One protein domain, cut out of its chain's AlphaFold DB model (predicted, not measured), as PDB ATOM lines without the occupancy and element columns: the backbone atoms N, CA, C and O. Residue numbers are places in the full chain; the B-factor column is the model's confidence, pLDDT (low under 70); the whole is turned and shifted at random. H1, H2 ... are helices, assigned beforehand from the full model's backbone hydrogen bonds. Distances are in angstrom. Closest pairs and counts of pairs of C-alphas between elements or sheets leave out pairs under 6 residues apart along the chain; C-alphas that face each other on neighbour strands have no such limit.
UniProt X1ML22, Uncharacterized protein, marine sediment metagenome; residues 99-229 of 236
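What this domain is: This is residues 99 to 229 of the 236 residues of an uncharacterized protein of marine sediment metagenome (UniProt X1ML22). Look for a long rod of three lengthwise helices: H1 and H4 cross as a narrow X, and the longest helix, H3, runs past that pair, near H4 without touching it. Short H2 makes the turn from H1 to H3 at one end, and a long loop leads from H3 to H4 at the other, where residues 180 to 185 stick out. The 131 printed residues have four named helices, in the order H1 H2 H3 H4, and no named strand: the class is all helix. The whole is only just extended, close to loose, with a radius of gyration of the C-alphas of 21.2 A and spans of 71 by 25 by 25 A.

How they stand to each other: Begin with H3, residues 141 to 178. With residues 141 to 144 alone it only just touches H2, residues 128 to 136, with 3 pairs of C-alphas within 8 A; the closest C-alphas are those of Phe 131 and Ile 144, 7.3 A apart. These two form a helical hairpin, opposite ways at a steep tilt of 41 degrees. H3 and H4, residues 197 to 227, are near each other, their closest C-alphas 8.2 A apart. H4 touches H1, residues 99 to 126, through residues 207 to 218 and 109 to 121 alone; the closest C-alphas, of Ala 117 and Thr 214, are 5.9 A apart. H1 and H4 run the same way at a shallow tilt of 32 degrees, only just short of steep. H1 and H2 meet only through their link; H1 and H3 are apart, as are H2 and H4. In H1, H2, H3 and H4 every O i to N i+4 pair is within hydrogen-bond range.

Where its parts are: Find C-alpha 141 at (1.345, 17.302, 101.226); from there H3 runs 54.0 A to C-alpha 178 at (47.792, 19.016, 128.643). H4 measures 45.1 A and ends at C-alpha 227, (-3.753, 6.100, 108.692). H1 measures 40.5 A and H2 12.5 A.

The domain as a whole: The C-alphas of Thr 136 and Glu 185, the two farthest apart, are 71.6 A from each other. The printed part has no cut; the link H3 to H4, 18 residues, is long, and the other two are tight. Mean pLDDT of the printed part is 79.9, and residues 177 to 193 and 222 to 229 are under 70.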
ATOM      1  N   GLY A  99      38.598   4.388 122.524       80.88
ATOM      2  CA  GLY A  99      37.412   3.582 122.833       80.88
ATOM      3  C   GLY A  99      36.393   4.330 123.696       80.88
ATOM      4  O   GLY A  99      35.203   4.350 123.376       80.88
ATOM      5  N   THR A 100      36.856   5.011 124.749       84.94
ATOM      6  CA  THR A 100      35.986   5.823 125.617       84.94
ATOM      7  C   THR A 100      35.340   6.967 124.840       84.94
ATOM      8  O   THR A 100      34.141   7.208 124.982       84.94
ATOM      9  N   LEU A 101      36.104   7.635 123.969       85.56
ATOM     10  CA  LEU A 101      35.602   8.728 123.142       85.56
ATOM     11  C   LEU A 101      34.525   8.247 122.164       85.56
ATOM     12  O   LEU A 101      33.507   8.917 122.006       85.56
ATOM     13  N   LEU A 102      34.706   7.069 121.560       86.19
ATOM     14  CA  LEU A 102      33.720   6.467 120.665       86.19
ATOM     15  C   LEU A 102      32.424   6.111 121.403       86.19
ATOM     16  O   LEU A 102      31.339   6.435 120.923       86.19
ATOM     17  N   ILE A 103      32.517   5.492 122.584       90.06
ATOM     18  CA  ILE A 103      31.336   5.152 123.392       90.06
ATOM     19  C   ILE A 103      30.610   6.424 123.845       90.06
ATOM     20  O   ILE A 103      29.387   6.507 123.719       90.06
ATOM     21  N   ALA A 104      31.344   7.434 124.321       90.94
ATOM     22  CA  ALA A 104      30.777   8.721 124.709       90.94
ATOM     23  C   ALA A 104      30.099   9.417 123.520       90.94
ATOM     24  O   ALA A 104      28.966   9.884 123.641       90.94
ATOM     25  N   PHE A 105      30.748   9.425 122.355       90.38
ATOM     26  CA  PHE A 105      30.197   9.979 121.123       90.38
ATOM     27  C   PHE A 105      28.900   9.277 120.713       90.38
ATOM     28  O   PHE A 105      27.904   9.948 120.439       90.38
ATOM     29  N   LEU A 106      28.875   7.941 120.713       90.94
ATOM     30  CA  LEU A 106      27.669   7.173 120.403       90.94
ATOM     31  C   LEU A 106      26.557   7.446 121.417       90.94
ATOM     32  O   LEU A 106      25.420   7.688 121.017       90.94
ATOM     33  N   GLY A 107      26.875   7.470 122.712       93.31
ATOM     34  CA  GLY A 107      25.915   7.776 123.770       93.31
ATOM     35  C   GLY A 107      25.277   9.155 123.593       93.31
ATOM     36  O   GLY A 107      24.051   9.272 123.552       93.31
ATOM     37  N   VAL A 108      26.093  10.195 123.403       92.00
ATOM     38  CA  VAL A 108      25.614  11.567 123.171       92.00
ATOM     39  C   VAL A 108      24.828  11.665 121.865       92.00
ATOM     40  O   VAL A 108      23.783  12.315 121.838       92.00
ATOM     41  N   THR A 109      25.269  10.990 120.803       90.31
ATOM     42  CA  THR A 109      24.568  10.966 119.510       90.31
ATOM     43  C   THR A 109      23.186  10.328 119.639       90.31
ATOM     44  O   THR A 109      22.207  10.886 119.146       90.31
ATOM     45  N   LEU A 110      23.071   9.202 120.350       90.19
ATOM     46  CA  LEU A 110      21.794   8.521 120.576       90.19
ATOM     47  C   LEU A 110      20.837   9.365 121.419       90.19
ATOM     48  O   LEU A 110      19.677   9.536 121.039       90.19
ATOM     49  N   VAL A 111      21.315   9.927 122.533       92.44
ATOM     50  CA  VAL A 111      20.505  10.795 123.404       92.44
ATOM     51  C   VAL A 111      20.053  12.048 122.653       92.44
ATOM     52  O   VAL A 111      18.883  12.423 122.733       92.44
ATOM     53  N   SER A 112      20.945  12.658 121.870       89.62
ATOM     54  CA  SER A 112      20.617  13.821 121.041       89.62
ATOM     55  C   SER A 112      19.595  13.472 119.962       89.62
ATOM     56  O   SER A 112      18.642  14.221 119.771       89.62
ATOM     57  N   GLY A 113      19.734  12.315 119.305       87.00
ATOM     58  CA  GLY A 113      18.758  11.811 118.339       87.00
ATOM     59  C   GLY A 113      17.379  11.599 118.967       87.00
ATOM     60  O   GLY A 113      16.380  12.088 118.448       87.00
ATOM     61  N   LEU A 114      17.305  10.961 120.137       88.38
ATOM     62  CA  LEU A 114      16.055  10.789 120.889       88.38
ATOM     63  C   LEU A 114      15.419  12.127 121.283       88.38
ATOM     64  O   LEU A 114      14.230  12.340 121.041       88.38
ATOM     65  N   GLY A 115      16.201  13.043 121.858       88.94
ATOM     66  CA  GLY A 115      15.722  14.374 122.238       88.94
ATOM     67  C   GLY A 115      15.215  15.159 121.029       88.94
ATOM     68  O   GLY A 115      14.139  15.760 121.073       88.94
ATOM     69  N   PHE A 116      15.938  15.072 119.916       86.12
ATOM     70  CA  PHE A 116      15.547  15.673 118.654       86.12
ATOM     71  C   PHE A 116      14.255  15.048 118.087       86.12
ATOM     72  O   PHE A 116      13.371  15.778 117.637       86.12
ATOM     73  N   ALA A 117      14.076  13.727 118.189       83.56
ATOM     74  CA  ALA A 117      12.844  13.037 117.793       83.56
ATOM     75  C   ALA A 117      11.626  13.541 118.582       83.56
ATOM     76  O   ALA A 117      10.573  13.828 118.006       83.56
ATOM     77  N   VAL A 118      11.776  13.669 119.905       86.06
ATOM     78  CA  VAL A 118      10.726  14.175 120.801       86.06
ATOM     79  C   VAL A 118      10.394  15.625 120.464       86.06
ATOM     80  O   VAL A 118       9.217  15.964 120.329       86.06
ATOM     81  N   TYR A 119      11.410  16.467 120.270       85.94
ATOM     82  CA  TYR A 119      11.230  17.855 119.851       85.94
ATOM     83  C   TYR A 119      10.465  17.954 118.524       85.94
ATOM     84  O   TYR A 119       9.450  18.650 118.447       85.94
ATOM     85  N   ALA A 120      10.893  17.211 117.502       80.50
ATOM     86  CA  ALA A 120      10.253  17.207 116.192       80.50
ATOM     87  C   ALA A 120       8.795  16.725 116.277       80.50
ATOM     88  O   ALA A 120       7.905  17.312 115.657       80.50
ATOM     89  N   TYR A 121       8.518  15.709 117.101       80.44
ATOM     90  CA  TYR A 121       7.161  15.225 117.346       80.44
ATOM     91  C   TYR A 121       6.269  16.276 118.026       80.44
ATOM     92  O   TYR A 121       5.132  16.499 117.595       80.44
ATOM     93  N   LEU A 122       6.767  16.936 119.077       82.88
ATOM     94  CA  LEU A 122       6.027  17.982 119.788       82.88
ATOM     95  C   LEU A 122       5.769  19.195 118.888       82.88
ATOM     96  O   LEU A 122       4.640  19.689 118.847       82.88
ATOM     97  N   SER A 123       6.772  19.608 118.112       82.25
ATOM     98  CA  SER A 123       6.659  20.690 117.129       82.25
ATOM     99  C   SER A 123       5.599  20.373 116.065       82.25
ATOM    100  O   SER A 123       4.654  21.143 115.865       82.25
ATOM    101  N   ALA A 124       5.649  19.175 115.470       75.88
ATOM    102  CA  ALA A 124       4.660  18.730 114.488       75.88
ATOM    103  C   ALA A 124       3.238  18.636 115.071       75.88
ATOM    104  O   ALA A 124       2.251  18.883 114.373       75.88
ATOM    105  N   ARG A 125       3.100  18.281 116.356       78.31
ATOM    106  CA  ARG A 125       1.801  18.252 117.044       78.31
ATOM    107  C   ARG A 125       1.249  19.656 117.300       78.31
ATOM    108  O   ARG A 125       0.041  19.833 117.150       78.31
ATOM    109  N   GLY A 126       2.097  20.616 117.668       76.94
ATOM    110  CA  GLY A 126       1.707  22.010 117.903       76.94
ATOM    111  C   GLY A 126       1.240  22.726 116.632       76.94
ATOM    112  O   GLY A 126       0.267  23.472 116.668       76.94
ATOM    113  N   ARG A 127       1.851  22.415 115.482       80.50
ATOM    114  CA  ARG A 127       1.595  23.088 114.193       80.50
ATOM    115  C   ARG A 127       0.483  22.479 113.332       80.50
ATOM    116  O   ARG A 127       0.360  22.771 112.145       80.50
ATOM    117  N   ARG A 128      -0.385  21.638 113.904       76.62
ATOM    118  CA  ARG A 128      -1.482  20.993 113.150       76.62
ATOM    119  C   ARG A 128      -2.460  21.990 112.524       76.62
ATOM    120  O   ARG A 128      -2.956  21.726 111.432       76.62
ATOM    121  N   LEU A 129      -2.732  23.110 113.199       76.19
ATOM    122  CA  LEU A 129      -3.615  24.160 112.679       76.19
ATOM    123  C   LEU A 129      -2.985  24.886 111.483       76.19
ATOM    124  O   LEU A 129      -3.659  25.098 110.482       76.19
ATOM    125  N   GLU A 130      -1.686  25.180 111.543       81.50
ATOM    126  CA  GLU A 130      -0.941  25.792 110.435       81.50
ATOM    127  C   GLU A 130      -0.956  24.887 109.195       81.50
ATOM    128  O   GLU A 130      -1.255  25.343 108.092       81.50
ATOM    129  N   PHE A 131      -0.739  23.579 109.371       81.62
ATOM    130  CA  PHE A 131      -0.824  22.617 108.267       81.62
ATOM    131  C   PHE A 131      -2.238  22.479 107.697       81.62
ATOM    132  O   PHE A 131      -2.388  22.279 106.490       81.62
ATOM    133  N   ALA A 132      -3.275  22.599 108.532       78.81
ATOM    134  CA  ALA A 132      -4.659  22.607 108.068       78.81
ATOM    135  C   ALA A 132      -4.949  23.842 107.200       78.81
ATOM    136  O   ALA A 132      -5.512  23.689 106.119       78.81
ATOM    137  N   ILE A 133      -4.494  25.030 107.615       83.88
ATOM    138  CA  ILE A 133      -4.634  26.282 106.849       83.88
ATOM    139  C   ILE A 133      -3.862  26.207 105.525       83.88
ATOM    140  O   ILE A 133      -4.394  26.542 104.471       83.88
ATOM    141  N   LEU A 134      -2.623  25.708 105.530       82.06
ATOM    142  CA  LEU A 134      -1.856  25.528 104.292       82.06
ATOM    143  C   LEU A 134      -2.563  24.575 103.321       82.06
ATOM    144  O   LEU A 134      -2.565  24.795 102.110       82.06
ATOM    145  N   ARG A 135      -3.218  23.536 103.845       80.12
ATOM    146  CA  ARG A 135      -3.977  22.597 103.020       80.12
ATOM    147  C   ARG A 135      -5.257  23.213 102.451       80.12
ATOM    148  O   ARG A 135      -5.592  22.894 101.313       80.12
ATOM    149  N   THR A 136      -5.941  24.102 103.176       86.38
ATOM    150  CA  THR A 136      -7.101  24.831 102.625       86.38
ATOM    151  C   THR A 136      -6.696  25.870 101.581       86.38
ATOM    152  O   THR A 136      -7.449  26.104 100.642       86.38
ATOM    153  N   LEU A 137      -5.479  26.415 101.674       86.56
ATOM    154  CA  LEU A 137      -4.863  27.272 100.650       86.56
ATOM    155  C   LEU A 137      -4.381  26.503  99.402       86.56
ATOM    156  O   LEU A 137      -3.864  27.112  98.469       86.56
ATOM    157  N   GLY A 138      -4.546  25.175  99.362       86.81
ATOM    158  CA  GLY A 138      -4.234  24.346  98.195       86.81
ATOM    159  C   GLY A 138      -2.812  23.781  98.156       86.81
ATOM    160  O   GLY A 138      -2.431  23.177  97.152       86.81
ATOM    161  N   PHE A 139      -2.021  23.916  99.227       83.56
ATOM    162  CA  PHE A 139      -0.690  23.308  99.270       83.56
ATOM    163  C   PHE A 139      -0.768  21.777  99.296       83.56
ATOM    164  O   PHE A 139      -1.515  21.155 100.060       83.56
ATOM    165  N   SER A 140       0.069  21.149  98.472       84.38
ATOM    166  CA  SER A 140       0.217  19.698  98.441       84.38
ATOM    167  C   SER A 140       0.959  19.185  99.681       84.38
ATOM    168  O   SER A 140       1.818  19.857 100.253       84.38
ATOM    169  N   LEU A 141       0.690  17.935 100.072       76.50
ATOM    170  CA  LEU A 141       1.345  17.302 101.226       76.50
ATOM    171  C   LEU A 141       2.879  17.241 101.064       76.50
ATOM    172  O   LEU A 141       3.612  17.338 102.042       76.50
ATOM    173  N   ARG A 142       3.364  17.143  99.816       79.44
ATOM    174  CA  ARG A 142       4.797  17.149  99.481       79.44
ATOM    175  C   ARG A 142       5.448  18.511  99.727       79.44
ATOM    176  O   ARG A 142       6.569  18.551 100.214       79.44
ATOM    177  N   GLN A 143       4.749  19.611  99.438       83.75
ATOM    178  CA  GLN A 143       5.252  20.965  99.706       83.75
ATOM    179  C   GLN A 143       5.339  21.246 101.208       83.75
ATOM    180  O   GLN A 143       6.323  21.821 101.660       83.75
ATOM    181  N   ILE A 144       4.360  20.774 101.986       80.56
ATOM    182  CA  ILE A 144       4.381  20.902 103.450       80.56
ATOM    183  C   ILE A 144       5.564  20.119 104.041       80.56
ATOM    184  O   ILE A 144       6.312  20.660 104.850       80.56
ATOM    185  N   ILE A 145       5.789  18.876 103.597       78.31
ATOM    186  CA  ILE A 145       6.952  18.078 104.031       78.31
ATOM    187  C   ILE A 145       8.270  18.747 103.615       78.31
ATOM    188  O   ILE A 145       9.206  18.786 104.410       78.31
ATOM    189  N   GLY A 146       8.344  19.300 102.399       83.19
ATOM    190  CA  GLY A 146       9.522  20.026 101.920       83.19
ATOM    191  C   GLY A 146       9.866  21.240 102.786       83.19
ATOM    192  O   GLY A 146      11.031  21.429 103.125       83.19
ATOM    193  N   LEU A 147       8.860  22.012 103.211       84.69
ATOM    194  CA  LEU A 147       9.049  23.157 104.108       84.69
ATOM    195  C   LEU A 147       9.596  22.726 105.476       84.69
ATOM    196  O   LEU A 147      10.565  23.306 105.957       84.69
ATOM    197  N   VAL A 148       9.019  21.674 106.066       82.00
ATOM    198  CA  VAL A 148       9.489  21.120 107.349       82.00
ATOM    199  C   VAL A 148      10.918  20.589 107.224       82.00
ATOM    200  O   VAL A 148      11.735  20.792 108.117       82.00
ATOM    201  N   CYS A 149      11.249  19.940 106.105       81.62
ATOM    202  CA  CYS A 149      12.604  19.463 105.844       81.62
ATOM    203  C   CYS A 149      13.605  20.624 105.743       81.62
ATOM    204  O   CYS A 149      14.692  20.532 106.305       81.62
ATOM    205  N   LEU A 150      13.226  21.729 105.093       88.06
ATOM    206  CA  LEU A 150      14.066  22.923 104.974       88.06
ATOM    207  C   LEU A 150      14.293  23.606 106.326       88.06
ATOM    208  O   LEU A 150      15.426  23.952 106.653       88.06
ATOM    209  N   GLU A 151      13.244  23.753 107.136       86.25
ATOM    210  CA  GLU A 151      13.372  24.259 108.506       86.25
ATOM    211  C   GLU A 151      14.311  23.371 109.326       86.25
ATOM    212  O   GLU A 151      15.222  23.857 109.995       86.25
ATOM    213  N   GLN A 152      14.145  22.053 109.212       84.69
ATOM    214  CA  GLN A 152      14.964  21.114 109.954       84.69
ATOM    215  C   GLN A 152      16.428  21.116 109.507       84.69
ATOM    216  O   GLN A 152      17.330  20.971 110.333       84.69
ATOM    217  N   LEU A 153      16.671  21.314 108.213       87.25
ATOM    218  CA  LEU A 153      18.009  21.483 107.662       87.25
ATOM    219  C   LEU A 153      18.674  22.741 108.224       87.25
ATOM    220  O   LEU A 153      19.848  22.687 108.581       87.25
ATOM    221  N   PHE A 154      17.925  23.836 108.379       90.56
ATOM    222  CA  PHE A 154      18.437  25.051 109.010       90.56
ATOM    223  C   PHE A 154      18.813  24.803 110.475       90.56
ATOM    224  O   PHE A 154      19.934  25.105 110.871       90.56
ATOM    225  N   VAL A 155      17.928  24.166 111.249       88.38
ATOM    226  CA  VAL A 155      18.177  23.830 112.662       88.38
ATOM    227  C   VAL A 155      19.402  22.923 112.821       88.38
ATOM    228  O   VAL A 155      20.251  23.184 113.677       88.38
ATOM    229  N   ILE A 156      19.527  21.872 112.002       86.38
ATOM    230  CA  ILE A 156      20.683  20.958 112.040       86.38
ATOM    231  C   ILE A 156      21.953  21.693 111.627       86.38
ATOM    232  O   ILE A 156      22.957  21.586 112.325       86.38
ATOM    233  N   GLY A 157      21.904  22.474 110.546       90.19
ATOM    234  CA  GLY A 157      23.045  23.238 110.051       90.19
ATOM    235  C   GLY A 157      23.578  24.224 111.089       90.19
ATOM    236  O   GLY A 157      24.777  24.237 111.367       90.19
ATOM    237  N   THR A 158      22.698  24.995 111.736       93.25
ATOM    238  CA  THR A 158      23.104  25.918 112.806       93.25
ATOM    239  C   THR A 158      23.629  25.175 114.029       93.25
ATOM    240  O   THR A 158      24.625  25.594 114.615       93.25
ATOM    241  N   SER A 159      23.005  24.053 114.398       90.25
ATOM    242  CA  SER A 159      23.429  23.251 115.553       90.25
ATOM    243  C   SER A 159      24.801  22.619 115.329       90.25
ATOM    244  O   SER A 159      25.645  22.678 116.219       90.25
ATOM    245  N   MET A 160      25.050  22.070 114.135       89.56
ATOM    246  CA  MET A 160      26.366  21.571 113.738       89.56
ATOM    247  C   MET A 160      27.392  22.701 113.772       89.56
ATOM    248  O   MET A 160      28.410  22.545 114.429       89.56
ATOM    249  N   GLY A 161      27.109  23.856 113.161       93.12
ATOM    250  CA  GLY A 161      28.041  24.989 113.151       93.12
ATOM    251  C   GLY A 161      28.431  25.466 114.554       93.12
ATOM    252  O   GLY A 161      29.615  25.638 114.849       93.12
ATOM    253  N   ILE A 162      27.449  25.620 115.448       94.75
ATOM    254  CA  ILE A 162      27.689  25.998 116.848       94.75
ATOM    255  C   ILE A 162      28.450  24.886 117.584       94.75
ATOM    256  O   ILE A 162      29.420  25.171 118.286       94.75
ATOM    257  N   GLY A 163      28.057  23.623 117.401       91.25
ATOM    258  CA  GLY A 163      28.712  22.469 118.016       91.25
ATOM    259  C   GLY A 163      30.178  22.334 117.606       91.25
ATOM    260  O   GLY A 163      31.040  22.164 118.465       91.25
ATOM    261  N   THR A 164      30.484  22.500 116.318       91.06
ATOM    262  CA  THR A 164      31.853  22.515 115.788       91.06
ATOM    263  C   THR A 164      32.661  23.658 116.386       91.06
ATOM    264  O   THR A 164      33.783  23.442 116.838       91.06
ATOM    265  N   PHE A 165      32.100  24.869 116.424       93.50
ATOM    266  CA  PHE A 165      32.785  26.034 116.979       93.50
ATOM    267  C   PHE A 165      33.148  25.830 118.454       93.50
ATOM    268  O   PHE A 165      34.291  26.064 118.853       93.50
ATOM    269  N   ILE A 166      32.195  25.345 119.255       93.69
ATOM    270  CA  ILE A 166      32.418  25.044 120.671       93.69
ATOM    271  C   ILE A 166      33.436  23.910 120.820       93.69
ATOM    272  O   ILE A 166      34.380  24.055 121.592       93.69
ATOM    273  N   GLY A 167      33.302  22.821 120.058       89.38
ATOM    274  CA  GLY A 167      34.209  21.673 120.114       89.38
ATOM    275  C   GLY A 167      35.659  22.037 119.789       89.38
ATOM    276  O   GLY A 167      36.565  21.654 120.524       89.38
ATOM    277  N   LEU A 168      35.884  22.850 118.750       87.31
ATOM    278  CA  LEU A 168      37.220  23.340 118.389       87.31
ATOM    279  C   LEU A 168      37.828  24.215 119.491       87.31
ATOM    280  O   LEU A 168      39.006  24.074 119.819       87.31
ATOM    281  N   ARG A 169      37.031  25.104 120.096       89.75
ATOM    282  CA  ARG A 169      37.492  25.935 121.218       89.75
ATOM    283  C   ARG A 169      37.820  25.101 122.445       89.75
ATOM    284  O   ARG A 169      38.849  25.336 123.070       89.75
ATOM    285  N   LEU A 170      36.982  24.122 122.761       88.12
ATOM    286  CA  LEU A 170      37.184  23.241 123.902       88.12
ATOM    287  C   LEU A 170      38.435  22.369 123.718       88.12
ATOM    288  O   LEU A 170      39.217  22.241 124.653       88.12
ATOM    289  N   GLY A 171      38.685  21.877 122.499       83.44
ATOM    290  CA  GLY A 171      39.923  21.174 122.147       83.44
ATOM    291  C   GLY A 171      41.174  22.040 122.333       83.44
ATOM    292  O   GLY A 171      42.155  21.586 122.919       83.44
ATOM    293  N   PHE A 172      41.118  23.313 121.925       81.56
ATOM    294  CA  PHE A 172      42.208  24.265 122.165       81.56
ATOM    295  C   PHE A 172      42.449  24.515 123.662       81.56
ATOM    296  O   PHE A 172      43.593  24.521 124.111       81.56
ATOM    297  N   PHE A 173      41.388  24.683 124.457       83.69
ATOM    298  CA  PHE A 173      41.531  24.850 125.904       83.69
ATOM    299  C   PHE A 173      42.091  23.596 126.578       83.69
ATOM    300  O   PHE A 173      42.984  23.717 127.409       83.69
ATOM    301  N   MET A 174      41.632  22.399 126.203       79.50
ATOM    302  CA  MET A 174      42.184  21.148 126.737       79.50
ATOM    303  C   MET A 174      43.676  21.008 126.433       79.50
ATOM    304  O   MET A 174      44.431  20.610 127.315       79.50
ATOM    305  N   MET A 175      44.120  21.386 125.230       73.31
ATOM    306  CA  MET A 175      45.540  21.377 124.865       73.31
ATOM    307  C   MET A 175      46.386  22.240 125.808       73.31
ATOM    308  O   MET A 175      47.474  21.823 126.196       73.31
ATOM    309  N   LEU A 176      45.882  23.412 126.210       71.62
ATOM    310  CA  LEU A 176      46.572  24.270 127.172       71.62
ATOM    311  C   LEU A 176      46.773  23.559 128.518       71.62
ATOM    312  O   LEU A 176      47.841  23.678 129.105       71.62
ATOM    313  N   PHE A 177      45.784  22.790 128.981       68.06
ATOM    314  CA  PHE A 177      45.907  22.007 130.214       68.06
ATOM    315  C   PHE A 177      46.861  20.815 130.072       68.06
ATOM    316  O   PHE A 177      47.614  20.542 130.997       68.06
ATOM    317  N   LEU A 178      46.883  20.142 128.917       66.38
ATOM    318  CA  LEU A 178      47.792  19.016 128.643       66.38
ATOM    319  C   LEU A 178      49.277  19.415 128.610       66.38
ATOM    320  O   LEU A 178      50.139  18.565 128.800       66.38
ATOM    321  N   GLN A 179      49.590  20.690 128.366       57.06
ATOM    322  CA  GLN A 179      50.969  21.191 128.386       57.06
ATOM    323  C   GLN A 179      51.512  21.434 129.802       57.06
ATOM    324  O   GLN A 179      52.714  21.659 129.957       57.06
ATOM    325  N   LEU A 180      50.652  21.394 130.824       55.00
ATOM    326  CA  LEU A 180      51.047  21.487 132.226       55.00
ATOM    327  C   LEU A 180      51.185  20.065 132.777       55.00
ATOM    328  O   LEU A 180      50.187  19.374 132.973       55.00
ATOM    329  N   ALA A 181      52.416  19.620 133.042       54.81
ATOM    330  CA  ALA A 181      52.629  18.390 133.800       54.81
ATOM    331  C   ALA A 181      52.059  18.534 135.226       54.81
ATOM    332  O   ALA A 181      51.980  19.647 135.750       54.81
ATOM    333  N   ASP A 182      51.777  17.416 135.905       51.16
ATOM    334  CA  ASP A 182      51.324  17.367 137.315       51.16
ATOM    335  C   ASP A 182      52.250  18.118 138.306       51.16
ATOM    336  O   ASP A 182      51.890  18.339 139.462       51.16
ATOM    337  N   LYS A 183      53.445  18.539 137.863       50.00
ATOM    338  CA  LYS A 183      54.430  19.325 138.625       50.00
ATOM    339  C   LYS A 183      54.614  20.779 138.156       50.00
ATOM    340  O   LYS A 183      55.459  21.475 138.705       50.00
ATOM    341  N   GLY A 184      53.850  21.256 137.169       52.06
ATOM    342  CA  GLY A 184      53.980  22.615 136.617       52.06
ATOM    343  C   GLY A 184      55.184  22.825 135.687       52.06
ATOM    344  O   GLY A 184      55.448  23.954 135.278       52.06
ATOM    345  N   GLU A 185      55.899  21.756 135.335       56.25
ATOM    346  CA  GLU A 185      56.988  21.773 134.354       56.25
ATOM    347  C   GLU A 185      56.425  21.625 132.929       56.25
ATOM    348  O   GLU A 185      55.407  20.958 132.712       56.25
ATOM    349  N   ARG A 186      57.062  22.283 131.951       57.75
ATOM    350  CA  ARG A 186      56.658  22.202 130.539       57.75
ATOM    351  C   ARG A 186      56.919  20.795 130.012       57.75
ATOM    352  O   ARG A 186      58.039  20.303 130.098       57.75
ATOM    353  N   VAL A 187      55.906  20.175 129.409       59.75
ATOM    354  CA  VAL A 187      56.088  18.902 128.701       59.75
ATOM    355  C   VAL A 187      56.914  19.150 127.437       59.75
ATOM    356  O   VAL A 187      56.542  19.968 126.591       59.75
ATOM    357  N   LEU A 188      58.042  18.449 127.327       64.50
ATOM    358  CA  LEU A 188      58.929  18.471 126.169       64.50
ATOM    359  C   LEU A 188      58.937  17.103 125.479       64.50
ATOM    360  O   LEU A 188      59.004  16.087 126.172       64.50
ATOM    361  N   PRO A 189      58.941  17.052 124.136       64.12
ATOM    362  CA  PRO A 189      58.740  18.164 123.198       64.12
ATOM    363  C   PRO A 189      57.304  18.731 123.265       64.12
ATOM    364  O   PRO A 189      56.393  18.035 123.716       64.12
ATOM    365  N   PRO A 190      57.076  19.990 122.834       66.75
ATOM    366  CA  PRO A 190      55.753  20.602 122.897       66.75
ATOM    367  C   PRO A 190      54.738  19.776 122.105       66.75
ATOM    368  O   PRO A 190      54.973  19.400 120.956       66.75
ATOM    369  N   VAL A 191      53.586  19.519 122.724       65.25
ATOM    370  CA  VAL A 191      52.491  18.788 122.083       65.25
ATOM    371  C   VAL A 191      52.031  19.581 120.863       65.25
ATOM    372  O   VAL A 191      51.572  20.716 120.989       65.25
ATOM    373  N   VAL A 192      52.143  18.985 119.680       67.44
ATOM    374  CA  VAL A 192      51.615  19.544 118.433       67.44
ATOM    375  C   VAL A 192      50.225  18.983 118.167       67.44
ATOM    376  O   VAL A 192      50.000  17.776 118.239       67.44
ATOM    377  N   LEU A 193      49.272  19.865 117.860       65.75
ATOM    378  CA  LEU A 193      47.914  19.456 117.519       65.75
ATOM    379  C   LEU A 193      47.901  18.876 116.102       65.75
ATOM    380  O   LEU A 193      47.840  19.608 115.115       65.75
ATOM    381  N   THR A 194      47.930  17.554 115.997       71.62
ATOM    382  CA  THR A 194      47.699  16.862 114.728       71.62
ATOM    383  C   THR A 194      46.213  16.549 114.600       71.62
ATOM    384  O   THR A 194      45.690  15.659 115.269       71.62
ATOM    385  N   THR A 195      45.504  17.303 113.763       75.31
ATOM    386  CA  THR A 195      44.089  17.046 113.472       75.31
ATOM    387  C   THR A 195      43.960  16.024 112.348       75.31
ATOM    388  O   THR A 195      44.303  16.317 111.204       75.31
ATOM    389  N   ASP A 196      43.423  14.844 112.662       81.81
ATOM    390  CA  ASP A 196      43.037  13.870 111.644       81.81
ATOM    391  C   ASP A 196      41.644  14.193 111.080       81.81
ATOM    392  O   ASP A 196      40.600  13.892 111.670       81.81
ATOM    393  N   TRP A 197      41.637  14.814 109.902       85.88
ATOM    394  CA  TRP A 197      40.420  15.167 109.174       85.88
ATOM    395  C   TRP A 197      39.602  13.950 108.736       85.88
ATOM    396  O   TRP A 197      38.384  14.071 108.590       85.88
ATOM    397  N   PHE A 198      40.228  12.785 108.550       88.19
ATOM    398  CA  PHE A 198      39.529  11.571 108.141       88.19
ATOM    399  C   PHE A 198      38.624  11.057 109.265       88.19
ATOM    400  O   PHE A 198      37.424  10.863 109.057       88.19
ATOM    401  N   THR A 199      39.165  10.941 110.481       83.62
ATOM    402  CA  THR A 199      38.398  10.552 111.675       83.62
ATOM    403  C   THR A 199      37.258  11.532 111.965       83.62
ATOM    404  O   THR A 199      36.122  11.118 112.219       83.62
ATOM    405  N   ILE A 200      37.517  12.838 111.857       85.88
ATOM    406  CA  ILE A 200      36.479  13.868 112.013       85.88
ATOM    407  C   ILE A 200      35.390  13.720 110.939       85.88
ATOM    408  O   ILE A 200      34.200  13.810 111.250       85.88
ATOM    409  N   GLY A 201      35.771  13.452 109.688       89.06
ATOM    410  CA  GLY A 201      34.836  13.215 108.589       89.06
ATOM    411  C   GLY A 201      33.889  12.046 108.865       89.06
ATOM    412  O   GLY A 201      32.678  12.182 108.683       89.06
ATOM    413  N   ILE A 202      34.410  10.932 109.385       89.56
ATOM    414  CA  ILE A 202      33.595   9.775 109.790       89.56
ATOM    415  C   ILE A 202      32.591  10.170 110.879       89.56
ATOM    416  O   ILE A 202      31.414   9.811 110.781       89.56
ATOM    417  N   ALA A 203      33.013  10.943 111.883       87.88
ATOM    418  CA  ALA A 203      32.124  11.406 112.945       87.88
ATOM    419  C   ALA A 203      30.981  12.289 112.404       87.88
ATOM    420  O   ALA A 203      29.824  12.092 112.780       87.88
ATOM    421  N   TYR A 204      31.262  13.207 111.469       90.31
ATOM    422  CA  TYR A 204      30.217  14.014 110.823       90.31
ATOM    423  C   TYR A 204      29.256  13.177 109.983       90.31
ATOM    424  O   TYR A 204      28.047  13.424 110.017       90.31
ATOM    425  N   ILE A 205      29.759  12.180 109.252       91.00
ATOM    426  CA  ILE A 205      28.910  11.257 108.489       91.00
ATOM    427  C   ILE A 205      27.993  10.495 109.448       91.00
ATOM    428  O   ILE A 205      26.782  10.474 109.234       91.00
ATOM    429  N   ALA A 206      28.534   9.940 110.535       90.38
ATOM    430  CA  ALA A 206      27.754   9.228 111.543       90.38
ATOM    431  C   ALA A 206      26.664  10.120 112.167       90.38
ATOM    432  O   ALA A 206      25.508   9.704 112.261       90.38
ATOM    433  N   LEU A 207      27.001  11.367 112.515       89.75
ATOM    434  CA  LEU A 207      26.048  12.340 113.057       89.75
ATOM    435  C   LEU A 207      24.936  12.660 112.044       89.75
ATOM    436  O   LEU A 207      23.754  12.657 112.381       89.75
ATOM    437  N   THR A 208      25.310  12.893 110.784       88.00
ATOM    438  CA  THR A 208      24.368  13.198 109.695       88.00
ATOM    439  C   THR A 208      23.413  12.030 109.456       88.00
ATOM    440  O   THR A 208      22.201  12.231 109.370       88.00
ATOM    441  N   VAL A 209      23.931  10.798 109.419       90.44
ATOM    442  CA  VAL A 209      23.122   9.578 109.295       90.44
ATOM    443  C   VAL A 209      22.162   9.442 110.481       90.44
ATOM    444  O   VAL A 209      20.976   9.194 110.267       90.44
ATOM    445  N   ALA A 210      22.622   9.667 111.714       87.88
ATOM    446  CA  ALA A 210      21.774   9.603 112.908       87.88
ATOM    447  C   ALA A 210      20.609  10.612 112.859       87.88
ATOM    448  O   ALA A 210      19.464  10.268 113.176       87.88
ATOM    449  N   PHE A 211      20.870  11.840 112.401       85.25
ATOM    450  CA  PHE A 211      19.823  12.843 112.198       85.25
ATOM    451  C   PHE A 211      18.840  12.450 111.093       85.25
ATOM    452  O   PHE A 211      17.631  12.545 111.307       85.25
ATOM    453  N   ILE A 212      19.321  11.959 109.943       85.81
ATOM    454  CA  ILE A 212      18.456  11.481 108.851       85.81
ATOM    455  C   ILE A 212      17.546  10.351 109.342       85.81
ATOM    456  O   ILE A 212      16.340  10.387 109.097       85.81
ATOM    457  N   VAL A 213      18.095   9.380 110.077       87.62
ATOM    458  CA  VAL A 213      17.325   8.271 110.662       87.62
ATOM    459  C   VAL A 213      16.262   8.794 111.622       87.62
ATOM    460  O   VAL A 213      15.119   8.339 111.585       87.62
ATOM    461  N   THR A 214      16.600   9.793 112.436       82.50
ATOM    462  CA  THR A 214      15.650  10.393 113.373       82.50
ATOM    463  C   THR A 214      14.512  11.109 112.645       82.50
ATOM    464  O   THR A 214      13.344  10.893 112.967       82.50
ATOM    465  N   ILE A 215      14.821  11.914 111.623       80.06
ATOM    466  CA  ILE A 215      13.804  12.575 110.791       80.06
ATOM    467  C   ILE A 215      12.905  11.529 110.122       80.06
ATOM    468  O   ILE A 215      11.680  11.644 110.172       80.06
ATOM    469  N   ALA A 216      13.495  10.488 109.530       82.88
ATOM    470  CA  ALA A 216      12.754   9.415 108.877       82.88
ATOM    471  C   ALA A 216      11.809   8.700 109.854       82.88
ATOM    472  O   ALA A 216      10.639   8.489 109.530       82.88
ATOM    473  N   LEU A 217      12.275   8.388 111.068       80.94
ATOM    474  CA  LEU A 217      11.450   7.797 112.122       80.94
ATOM    475  C   LEU A 217      10.267   8.698 112.487       80.94
ATOM    476  O   LEU A 217       9.139   8.213 112.547       80.94
ATOM    477  N   VAL A 218      10.495   9.999 112.672       75.12
ATOM    478  CA  VAL A 218       9.425  10.958 112.995       75.12
ATOM    479  C   VAL A 218       8.375  11.005 111.880       75.12
ATOM    480  O   VAL A 218       7.178  10.926 112.164       75.12
ATOM    481  N   ILE A 219       8.805  11.068 110.615       74.88
ATOM    482  CA  ILE A 219       7.902  11.070 109.453       74.88
ATOM    483  C   ILE A 219       7.077   9.776 109.402       74.88
ATOM    484  O   ILE A 219       5.855   9.836 109.257       74.88
ATOM    485  N   LEU A 220       7.719   8.612 109.565       75.75
ATOM    486  CA  LEU A 220       7.056   7.303 109.533       75.75
ATOM    487  C   LEU A 220       6.045   7.126 110.673       75.75
ATOM    488  O   LEU A 220       4.939   6.619 110.456       75.75
ATOM    489  N   PHE A 221       6.396   7.562 111.887       71.88
ATOM    490  CA  PHE A 221       5.475   7.566 113.022       71.88
ATOM    491  C   PHE A 221       4.250   8.436 112.728       71.88
ATOM    492  O   PHE A 221       3.118   8.016 112.976       71.88
ATOM    493  N   PHE A 222       4.448   9.617 112.138       67.25
ATOM    494  CA  PHE A 222       3.350  10.515 111.795       67.25
ATOM    495  C   PHE A 222       2.434   9.927 110.710       67.25
ATOM    496  O   PHE A 222       1.209   9.963 110.854       67.25
ATOM    497  N   SER A 223       3.002   9.322 109.661       63.41
ATOM    498  CA  SER A 223       2.215   8.705 108.588       63.41
ATOM    499  C   SER A 223       1.411   7.496 109.072       63.41
ATOM    500  O   SER A 223       0.247   7.348 108.695       63.41
ATOM    501  N   ARG A 224       1.983   6.647 109.941       61.84
ATOM    502  CA  ARG A 224       1.263   5.484 110.492       61.84
ATOM    503  C   ARG A 224       0.130   5.877 111.437       61.84
ATOM    504  O   ARG A 224      -0.935   5.266 111.388       61.84
ATOM    505  N   VAL A 225       0.327   6.893 112.274       58.41
ATOM    506  CA  VAL A 225      -0.707   7.350 113.219       58.41
ATOM    507  C   VAL A 225      -1.868   8.050 112.497       58.41
ATOM    508  O   VAL A 225      -3.014   7.938 112.935       58.41
ATOM    509  N   ALA A 226      -1.612   8.721 111.368       54.00
ATOM    510  CA  ALA A 226      -2.661   9.332 110.549       54.00
ATOM    511  C   ALA A 226      -3.569   8.292 109.856       54.00
ATOM    512  O   ALA A 226      -4.785   8.479 109.827       54.00
ATOM    513  N   LEU A 227      -3.009   7.172 109.376       51.62
ATOM    514  CA  LEU A 227      -3.753   6.100 108.692       51.62
ATOM    515  C   LEU A 227      -4.809   5.414 109.577       51.62
ATOM    516  O   LEU A 227      -5.846   4.988 109.078       51.62
ATOM    517  N   HIS A 228      -4.595   5.343 110.893       47.38
ATOM    518  CA  HIS A 228      -5.546   4.697 111.806       47.38
ATOM    519  C   HIS A 228      -6.732   5.586 112.225       47.38
ATOM    520  O   HIS A 228      -7.702   5.077 112.785       47.38
ATOM    521  N   ARG A 229      -6.684   6.905 111.975       47.91
ATOM    522  CA  ARG A 229      -7.743   7.851 112.385       47.91
ATOM    523  C   ARG A 229      -8.744   8.199 111.285       47.91
ATOM    524  O   ARG A 229      -9.831   8.667 111.607       47.91
TER     525      ARG A 229